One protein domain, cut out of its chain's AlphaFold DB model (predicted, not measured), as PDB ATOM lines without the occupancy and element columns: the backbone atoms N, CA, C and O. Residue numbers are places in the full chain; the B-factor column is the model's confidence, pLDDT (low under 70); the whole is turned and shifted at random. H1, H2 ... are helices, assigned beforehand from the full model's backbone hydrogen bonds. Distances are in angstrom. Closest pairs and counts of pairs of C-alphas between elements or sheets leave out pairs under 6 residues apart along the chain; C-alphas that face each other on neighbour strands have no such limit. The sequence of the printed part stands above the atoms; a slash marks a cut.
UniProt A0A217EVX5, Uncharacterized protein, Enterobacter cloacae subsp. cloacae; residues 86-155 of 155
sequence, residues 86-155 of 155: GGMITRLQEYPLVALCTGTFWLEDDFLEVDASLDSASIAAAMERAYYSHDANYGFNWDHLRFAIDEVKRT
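This is residues 86 to 155 of the 155 residues of an uncharacterized protein of Enterobacter cloacae subsp. cloacae (UniProt A0A217EVX5). Two helices, H3 and H4, pack on each other at a steep angle and make the core of a small helical body, with the short helix H2 set crosswise to both and touching the first part of each, residues 120 to 123 of H3 and residues 142 to 146 of H4. H1 lies away from this body and touches no other helix; the long link after it first sticks out with residues 93 to 100 and then folds back to H2. The printed part has 70 residues with four named helices, H1, H2, H3 and H4 in that order along the chain, and no named strand, so its class is all helix. The whole is only just loose, close to compact, with a radius of gyration of the C-alphas of 13.3 A and spans of 40 by 27 by 20 A.

H1, residues 86 to 92, is apart from H2, residues 108 to 114. It is also apart from H3, residues 120 to 132, and from H4, residues 142 to 154. H2 and H3 only just touch, with 3 pairs of C-alphas within 8 A; H3 does so with residues 120 to 123 alone. Their closest C-alphas, those of Glu 108 and Ile 123, are 6.6 A apart, and their lines are about perpendicular at 83 degrees. H2 and H4 touch, H4 with residues 142 to 146 alone; their closest C-alphas, those of Val 114 and Arg 146, are 6.4 A apart. The lines of H2 and H4 are about perpendicular at 89 degrees. H3 and H4 touch with 19 pairs of C-alphas within 8 A, the closest being those of Ala 130 and Ala 148 at 5.1 A. They stand at a steep tilt of 64 degrees and run opposite ways. In H1, H2, H3 and H4 every O i to N i+4 pair is within hydrogen-bond range.

H1 begins at Gly 86, with its C-alpha at (130.468, 191.949, 196.647), and ends at Leu 92. H2 runs from Glu 108, with its C-alpha at (134.114, 197.604, 184.515), to Val 114. H3 runs from Ser 120 to Tyr 132 and is 18.2 A long from first to last C-alpha. H4 runs from Trp 142 to Arg 154, whose C-alpha is at (144.125, 186.187, 171.856), and is 18.6 A long.

The two C-alphas farthest apart, those of Val 98 and Arg 154, are 41.8 A from each other. Residues 93 to 100 stand free; the body without them spans 33 by 28 by 20 A. The link from H1 to H2, 15 residues, is long; that from H2 to H3, 5 residues, is tight; and that from H3 to H4, 9 residues, is short. The printed part has no cut and ends at the chain's last residue, 155. The mean pLDDT of the printed part is 90.2, and residue 155 alone is under 70.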
ATOM      1  N   GLY A  86     130.873 192.876 195.586       92.06
ATOM      2  CA  GLY A  86     130.468 191.949 196.647       92.06
ATOM      3  C   GLY A  86     131.529 190.879 196.920       92.06
ATOM      4  O   GLY A  86     131.898 190.658 198.072       92.06
ATOM      5  N   GLY A  87     132.092 190.280 195.867       88.06
ATOM      6  CA  GLY A  87     133.203 189.339 195.983       88.06
ATOM      7  C   GLY A  87     134.450 189.966 196.616       88.06
ATOM      8  O   GLY A  87     135.136 189.307 197.396       88.06
ATOM      9  N   MET A  88     134.752 191.234 196.319       88.88
ATOM     10  CA  MET A  88     135.865 191.967 196.939       88.88
ATOM     11  C   MET A  88     135.611 192.269 198.415       88.88
ATOM     12  O   MET A  88     136.505 192.051 199.229       88.88
ATOM     13  N   ILE A  89     134.404 192.706 198.780       91.50
ATOM     14  CA  ILE A  89     134.022 192.937 200.180       91.50
ATOM     15  C   ILE A  89     134.187 191.653 200.993       91.50
ATOM     16  O   ILE A  89     134.826 191.690 202.040       91.50
ATOM     17  N   THR A  90     133.683 190.521 200.495       89.00
ATOM     18  CA  THR A  90     133.828 189.219 201.165       89.00
ATOM     19  C   THR A  90     135.296 188.883 201.429       89.00
ATOM     20  O   THR A  90     135.644 188.499 202.540       89.00
ATOM     21  N   ARG A  91     136.181 189.105 200.445       86.88
ATOM     22  CA  ARG A  91     137.632 188.892 200.596       86.88
ATOM     23  C   ARG A  91     138.261 189.836 201.623       86.88
ATOM     24  O   ARG A  91     139.101 189.420 202.410       86.88
ATOM     25  N   LEU A  92     137.867 191.107 201.633       88.62
ATOM     26  CA  LEU A  92     138.385 192.086 202.594       88.62
ATOM     27  C   LEU A  92     137.920 191.800 204.029       88.62
ATOM     28  O   LEU A  92     138.660 192.069 204.970       88.62
ATOM     29  N   GLN A  93     136.728 191.222 204.202       89.81
ATOM     30  CA  GLN A  93     136.182 190.843 205.510       89.81
ATOM     31  C   GLN A  93     136.945 189.703 206.198       89.81
ATOM     32  O   GLN A  93     136.764 189.496 207.397       89.81
ATOM     33  N   GLU A  94     137.819 188.991 205.482       89.19
ATOM     34  CA  GLU A  94     138.725 188.003 206.080       89.19
ATOM     35  C   GLU A  94     139.806 188.656 206.963       89.19
ATOM     36  O   GLU A  94     140.413 187.985 207.800       89.19
ATOM     37  N   TYR A  95     140.025 189.970 206.826       89.69
ATOM     38  CA  TYR A  95     141.007 190.728 207.595       89.69
ATOM     39  C   TYR A  95     140.349 191.554 208.714       89.69
ATOM     40  O   TYR A  95     139.237 192.065 208.553       89.69
ATOM     41  N   PRO A  96     141.034 191.763 209.858       91.69
ATOM     42  CA  PRO A  96     140.566 192.698 210.875       91.69
ATOM     43  C   PRO A  96     140.425 194.115 210.306       91.69
ATOM     44  O   PRO A  96     141.333 194.604 209.643       91.69
ATOM     45  N   LEU A  97     139.351 194.830 210.661       93.00
ATOM     46  CA  LEU A  97     139.091 196.200 210.174       93.00
ATOM     47  C   LEU A  97     140.161 197.237 210.565       93.00
ATOM     48  O   LEU A  97     140.165 198.347 210.046       93.00
ATOM     49  N   VAL A  98     141.038 196.892 211.505       93.00
ATOM     50  CA  VAL A  98     142.154 197.737 211.959       93.00
ATOM     51  C   VAL A  98     143.475 197.405 211.264       93.00
ATOM     52  O   VAL A  98     144.491 198.031 211.559       93.00
ATOM     53  N   ALA A  99     143.495 196.398 210.389       95.06
ATOM     54  CA  ALA A  99     144.682 196.060 209.625       95.06
ATOM     55  C   ALA A  99     145.035 197.218 208.681       95.06
ATOM     56  O   ALA A  99     144.175 197.751 207.981       95.06
ATOM     57  N   LEU A 100     146.310 197.608 208.663       92.75
ATOM     58  CA  LEU A 100     146.813 198.571 207.689       92.75
ATOM     59  C   LEU A 100     146.741 197.940 206.293       92.75
ATOM     60  O   LEU A 100     147.226 196.825 206.102       92.75
ATOM     61  N   CYS A 101     146.162 198.647 205.325       90.44
ATOM     62  CA  CYS A 101     146.061 198.178 203.948       90.44
ATOM     63  C   CYS A 101     146.267 199.321 202.941       90.44
ATOM     64  O   CYS A 101     145.990 200.486 203.224       90.44
ATOM     65  N   THR A 102     146.771 198.964 201.760       88.25
ATOM     66  CA  THR A 102     146.859 199.816 200.567       88.25
ATOM     67  C   THR A 102     146.561 198.949 199.348       88.25
ATOM     68  O   THR A 102     146.872 197.757 199.355       88.25
ATOM     69  N   GLY A 103     145.949 199.517 198.316       84.69
ATOM     70  CA  GLY A 103     145.608 198.785 197.102       84.69
ATOM     71  C   GLY A 103     144.942 199.675 196.061       84.69
ATOM     72  O   GLY A 103     144.591 200.820 196.341       84.69
ATOM     73  N   THR A 104     144.779 199.129 194.863       86.56
ATOM     74  CA  THR A 104     144.075 199.756 193.740       86.56
ATOM     75  C   THR A 104     142.704 199.115 193.560       86.56
ATOM     76  O   THR A 104     142.535 197.917 193.795       86.56
ATOM     77  N   PHE A 105     141.720 199.908 193.145       90.12
ATOM     78  CA  PHE A 105     140.354 199.459 192.894       90.12
ATOM     79  C   PHE A 105     139.976 199.828 191.466       90.12
ATOM     80  O   PHE A 105     140.089 200.994 191.102       90.12
ATOM     81  N   TRP A 106     139.561 198.827 190.695       92.69
ATOM     82  CA  TRP A 106     139.235 198.939 189.277       92.69
ATOM     83  C   TRP A 106     137.852 198.334 189.036       92.69
ATOM     84  O   TRP A 106     137.501 197.311 189.634       92.69
ATOM     85  N   LEU A 107     137.066 198.986 188.190       95.19
ATOM     86  CA  LEU A 107     135.685 198.668 187.844       95.19
ATOM     87  C   LEU A 107     135.559 198.376 186.349       95.19
ATOM     88  O   LEU A 107     136.490 198.586 185.578       95.19
ATOM     89  N   GLU A 108     134.389 197.891 185.931       94.88
ATOM     90  CA  GLU A 108     134.114 197.604 184.515       94.88
ATOM     91  C   GLU A 108     134.336 198.835 183.627       94.88
ATOM     92  O   GLU A 108     134.912 198.709 182.548       94.88
ATOM     93  N   ASP A 109     133.953 200.021 184.112       96.75
ATOM     94  CA  ASP A 109     134.133 201.289 183.400       96.75
ATOM     95  C   ASP A 109     135.607 201.561 183.067       96.75
ATOM     96  O   ASP A 109     135.903 202.023 181.970       96.75
ATOM     97  N   ASP A 110     136.541 201.197 183.949       96.56
ATOM     98  CA  ASP A 110     137.966 201.370 183.675       96.56
ATOM     99  C   ASP A 110     138.420 200.451 182.523       96.56
ATOM    100  O   ASP A 110     139.121 200.869 181.607       96.56
ATOM    101  N   PHE A 111     137.965 199.196 182.484       96.56
ATOM    102  CA  PHE A 111     138.286 198.301 181.363       96.56
ATOM    103  C   PHE A 111     137.710 198.823 180.039       96.56
ATOM    104  O   PHE A 111     138.359 198.708 179.000       96.56
ATOM    105  N   LEU A 112     136.531 199.450 180.078       97.44
ATOM    106  CA  LEU A 112     135.920 200.103 178.918       97.44
ATOM    107  C   LEU A 112     136.652 201.384 178.490       97.44
ATOM    108  O   LEU A 112     136.639 201.715 177.305       97.44
ATOM    109  N   GLU A 113     137.304 202.098 179.411       97.38
ATOM    110  CA  GLU A 113     138.181 203.225 179.061       97.38
ATOM    111  C   GLU A 113     139.425 202.762 178.291       97.38
ATOM    112  O   GLU A 113     139.879 203.463 177.382       97.38
ATOM    113  N   VAL A 114     139.954 201.574 178.610       96.81
ATOM    114  CA  VAL A 114     141.052 200.957 177.849       96.81
ATOM    115  C   VAL A 114     140.558 200.440 176.501       96.81
ATOM    116  O   VAL A 114     141.195 200.687 175.474       96.81
ATOM    117  N   ASP A 115     139.426 199.735 176.495       96.94
ATOM    118  CA  ASP A 115     138.832 199.178 175.289       96.94
ATOM    119  C   ASP A 115     137.298 199.142 175.361       96.94
ATOM    120  O   ASP A 115     136.673 198.239 175.923       96.94
ATOM    121  N   ALA A 116     136.677 200.116 174.700       96.88
ATOM    122  CA  ALA A 116     135.226 200.269 174.666       96.88
ATOM    123  C   ALA A 116     134.497 199.163 173.876       96.88
ATOM    124  O   ALA A 116     133.267 199.165 173.819       96.88
ATOM    125  N   SER A 117     135.221 198.244 173.222       96.25
ATOM    126  CA  SER A 117     134.630 197.138 172.465       96.25
ATOM    127  C   SER A 117     134.296 195.920 173.327       96.25
ATOM    128  O   SER A 117     133.771 194.944 172.788       96.25
ATOM    129  N   LEU A 118     134.684 195.907 174.603       96.81
ATOM    130  CA  LEU A 118     134.540 194.737 175.462       96.81
ATOM    131  C   LEU A 118     133.084 194.518 175.880       96.81
ATOM    132  O   LEU A 118     132.367 195.456 176.221       96.81
ATOM    133  N   ASP A 119     132.659 193.255 175.892       95.81
ATOM    134  CA  ASP A 119     131.421 192.855 176.558       95.81
ATOM    135  C   ASP A 119     131.684 192.461 178.022       95.81
ATOM    136  O   ASP A 119     132.827 192.272 178.444       95.81
ATOM    137  N   SER A 120     130.621 192.316 178.817       92.62
ATOM    138  CA  SER A 120     130.742 191.979 180.242       92.62
ATOM    139  C   SER A 120     131.466 190.652 180.500       92.62
ATOM    140  O   SER A 120     132.094 190.499 181.545       92.62
ATOM    141  N   ALA A 121     131.395 189.682 179.581       91.69
ATOM    142  CA  ALA A 121     132.068 188.397 179.752       91.69
ATOM    143  C   ALA A 121     133.578 188.534 179.514       91.69
ATOM    144  O   ALA A 121     134.367 188.022 180.310       91.69
ATOM    145  N   SER A 122     133.982 189.268 178.474       94.56
ATOM    146  CA  SER A 122     135.382 189.609 178.218       94.56
ATOM    147  C   SER A 122     135.972 190.470 179.331       94.56
ATOM    148  O   SER A 122     137.101 190.220 179.735       94.56
ATOM    149  N   ILE A 123     135.217 191.432 179.879       95.38
ATOM    150  CA  ILE A 123     135.663 192.231 181.032       95.38
ATOM    151  C   ILE A 123     135.878 191.333 182.250       95.38
ATOM    152  O   ILE A 123     136.933 191.402 182.873       95.38
ATOM    153  N   ALA A 124     134.925 190.454 182.572       92.44
ATOM    154  CA  ALA A 124     135.066 189.540 183.705       92.44
ATOM    155  C   ALA A 124     136.291 188.620 183.553       92.44
ATOM    156  O   ALA A 124     137.041 188.438 184.513       92.44
ATOM    157  N   ALA A 125     136.526 188.092 182.347       91.06
ATOM    158  CA  ALA A 125     137.710 187.295 182.043       91.06
ATOM    159  C   ALA A 125     139.005 188.120 182.139       91.06
ATOM    160  O   ALA A 125     139.989 187.642 182.697       91.06
ATOM    161  N   ALA A 126     139.008 189.367 181.661       93.69
ATOM    162  CA  ALA A 126     140.171 190.252 181.731       93.69
ATOM    163  C   ALA A 126     140.475 190.676 183.175       93.69
ATOM    164  O   ALA A 126     141.637 190.731 183.563       93.69
ATOM    165  N   MET A 127     139.455 190.911 184.003       93.25
ATOM    166  CA  MET A 127     139.615 191.150 185.440       93.25
ATOM    167  C   MET A 127     140.197 189.931 186.157       93.25
ATOM    168  O   MET A 127     141.082 190.079 187.001       93.25
ATOM    169  N   GLU A 128     139.717 188.731 185.818       89.56
ATOM    170  CA  GLU A 128     140.267 187.483 186.345       89.56
ATOM    171  C   GLU A 128     141.738 187.343 185.929       89.56
ATOM    172  O   GLU A 128     142.596 187.199 186.799       89.56
ATOM    173  N   ARG A 129     142.053 187.515 184.638       88.19
ATOM    174  CA  ARG A 129     143.425 187.482 184.110       88.19
ATOM    175  C   ARG A 129     144.319 188.508 184.799       88.19
ATOM    176  O   ARG A 129     145.349 188.117 185.329       88.19
ATOM    177  N   ALA A 130     143.902 189.771 184.890       89.69
ATOM    178  CA  ALA A 130     144.665 190.835 185.541       89.69
ATOM    179  C   ALA A 130     144.964 190.518 187.013       89.69
ATOM    180  O   ALA A 130     146.065 190.789 187.488       89.69
ATOM    181  N   TYR A 131     144.009 189.934 187.742       86.12
ATOM    182  CA  TYR A 131     144.225 189.484 189.117       86.12
ATOM    183  C   TYR A 131     145.210 188.305 189.195       86.12
ATOM    184  O   TYR A 131     146.061 188.286 190.084       86.12
ATOM    185  N   TYR A 132     145.100 187.329 188.288       80.88
ATOM    186  CA  TYR A 132     145.934 186.122 188.279       80.88
ATOM    187  C   TYR A 132     147.370 186.353 187.784       80.88
ATOM    188  O   TYR A 132     148.278 185.682 188.273       80.88
ATOM    189  N   SER A 133     147.588 187.282 186.852       77.88
ATOM    190  CA  SER A 133     148.894 187.564 186.235       77.88
ATOM    191  C   SER A 133     149.650 188.730 186.882       77.88
ATOM    192  O   SER A 133     150.695 189.145 186.385       77.88
ATOM    193  N   HIS A 134     149.139 189.298 187.978       80.12
ATOM    194  CA  HIS A 134     149.773 190.447 188.620       80.12
ATOM    195  C   HIS A 134     151.084 190.070 189.332       80.12
ATOM    196  O   HIS A 134     151.076 189.438 190.392       80.12
ATOM    197  N   ASP A 135     152.203 190.546 188.786       76.19
ATOM    198  CA  ASP A 135     153.519 190.543 189.427       76.19
ATOM    199  C   ASP A 135     153.702 191.823 190.260       76.19
ATOM    200  O   ASP A 135     153.496 192.931 189.778       76.19
ATOM    201  N   ALA A 136     154.139 191.674 191.513       75.62
ATOM    202  CA  ALA A 136     154.390 192.777 192.440       75.62
ATOM    203  C   ALA A 136     155.489 193.762 191.988       75.62
ATOM    204  O   ALA A 136     155.560 194.868 192.530       75.62
ATOM    205  N   ASN A 137     156.348 193.385 191.034       72.75
ATOM    206  CA  ASN A 137     157.312 194.298 190.412       72.75
ATOM    207  C   ASN A 137     156.648 195.291 189.448       72.75
ATOM    208  O   ASN A 137     157.214 196.352 189.174       72.75
ATOM    209  N   TYR A 138     155.451 194.965 188.959       76.25
ATOM    210  CA  TYR A 138     154.665 195.799 188.066       76.25
ATOM    211  C   TYR A 138     153.465 196.375 188.818       76.25
ATOM    212  O   TYR A 138     152.876 195.762 189.703       76.25
ATOM    213  N   GLY A 139     153.113 197.621 188.510       81.94
ATOM    214  CA  GLY A 139     151.943 198.239 189.119       81.94
ATOM    215  C   GLY A 139     150.660 197.689 188.505       81.94
ATOM    216  O   GLY A 139     150.561 197.590 187.286       81.94
ATOM    217  N   PHE A 140     149.639 197.451 189.328       87.25
ATOM    218  CA  PHE A 140     148.275 197.220 188.850       87.25
ATOM    219  C   PHE A 140     147.687 198.534 188.289       87.25
ATOM    220  O   PHE A 140     147.005 199.288 188.990       87.25
ATOM    221  N   ASN A 141     148.033 198.845 187.038       91.31
ATOM    222  CA  ASN A 141     147.782 200.116 186.353       91.31
ATOM    223  C   ASN A 141     147.152 199.909 184.958       91.31
ATOM    224  O   ASN A 141     146.912 198.780 184.542       91.31
ATOM    225  N   TRP A 142     146.916 200.999 184.221       94.12
ATOM    226  CA  TRP A 142     146.325 200.966 182.876       94.12
ATOM    227  C   TRP A 142     147.044 200.044 181.881       94.12
ATOM    228  O   TRP A 142     146.383 199.387 181.080       94.12
ATOM    229  N   ASP A 143     148.377 199.970 181.929       92.44
ATOM    230  CA  ASP A 143     149.134 199.082 181.043       92.44
ATOM    231  C   ASP A 143     148.925 197.609 181.424       92.44
ATOM    232  O   ASP A 143     148.755 196.776 180.535       92.44
ATOM    233  N   HIS A 144     148.824 197.298 182.722       92.12
ATOM    234  CA  HIS A 144     148.470 195.952 183.198       92.12
ATOM    235  C   HIS A 144     147.049 195.540 182.785       92.12
ATOM    236  O   HIS A 144     146.821 194.407 182.365       92.12
ATOM    237  N   LEU A 145     146.087 196.470 182.846       94.62
ATOM    238  CA  LEU A 145     144.722 196.240 182.353       94.62
ATOM    239  C   LEU A 145     144.729 195.922 180.852       94.62
ATOM    240  O   LEU A 145     144.079 194.968 180.426       94.62
ATOM    241  N   ARG A 146     145.487 196.688 180.056       94.94
ATOM    242  CA  ARG A 146     145.607 196.460 178.610       94.94
ATOM    243  C   ARG A 146     146.237 195.110 178.284       94.94
ATOM    244  O   ARG A 146     145.687 194.401 177.451       94.94
ATOM    245  N   PHE A 147     147.308 194.729 178.979       92.88
ATOM    246  CA  PHE A 147     147.905 193.397 178.851       92.88
ATOM    247  C   PHE A 147     146.861 192.291 179.068       92.88
ATOM    248  O   PHE A 147     146.684 191.424 178.217       92.88
ATOM    249  N   ALA A 148     146.100 192.359 180.163       93.69
ATOM    250  CA  ALA A 148     145.086 191.353 180.464       93.69
ATOM    251  C   ALA A 148     143.953 191.303 179.421       93.69
ATOM    252  O   ALA A 148     143.451 190.222 179.106       93.69
ATOM    253  N   ILE A 149     143.551 192.457 178.878       96.00
ATOM    254  CA  ILE A 149     142.562 192.547 177.795       96.00
ATOM    255  C   ILE A 149     143.089 191.884 176.517       96.00
ATOM    256  O   ILE A 149     142.374 191.086 175.903       96.00
ATOM    257  N   ASP A 150     144.322 192.202 176.124       94.69
ATOM    258  CA  ASP A 150     144.942 191.661 174.915       94.69
ATOM    259  C   ASP A 150     145.082 190.137 175.004       94.69
ATOM    260  O   ASP A 150     144.755 189.432 174.050       94.69
ATOM    261  N   GLU A 151     145.458 189.620 176.173       90.69
ATOM    262  CA  GLU A 151     145.541 188.184 176.446       90.69
ATOM    263  C   GLU A 151     144.196 187.468 176.284       90.69
ATOM    264  O   GLU A 151     144.097 186.455 175.588       90.69
ATOM    265  N   VAL A 152     143.119 188.019 176.851       92.00
ATOM    266  CA  VAL A 152     141.775 187.441 176.694       92.00
ATOM    267  C   VAL A 152     141.328 187.448 175.234       92.00
ATOM    268  O   VAL A 152     140.694 186.497 174.788       92.00
ATOM    269  N   LYS A 153     141.673 188.485 174.462       91.06
ATOM    270  CA  LYS A 153     141.321 188.576 173.036       91.06
ATOM    271  C   LYS A 153     142.121 187.629 172.137       91.06
ATOM    272  O   LYS A 153     141.678 187.356 171.021       91.06
ATOM    273  N   ARG A 154     143.293 187.165 172.579       85.62
ATOM    274  CA  ARG A 154     144.125 186.187 171.856       85.62
ATOM    275  C   ARG A 154     143.617 184.745 172.000       85.62
ATOM    276  O   ARG A 154     144.055 183.895 171.224       85.62
ATOM    277  N   THR A 155     142.724 184.484 172.959       64.19
ATOM    278  CA  THR A 155     142.188 183.149 173.285       64.19
ATOM    279  C   THR A 155     140.893 182.853 172.528       64.19
ATOM    280  O   THR A 155     140.719 181.695 172.085       64.19
TER     281      THR A 155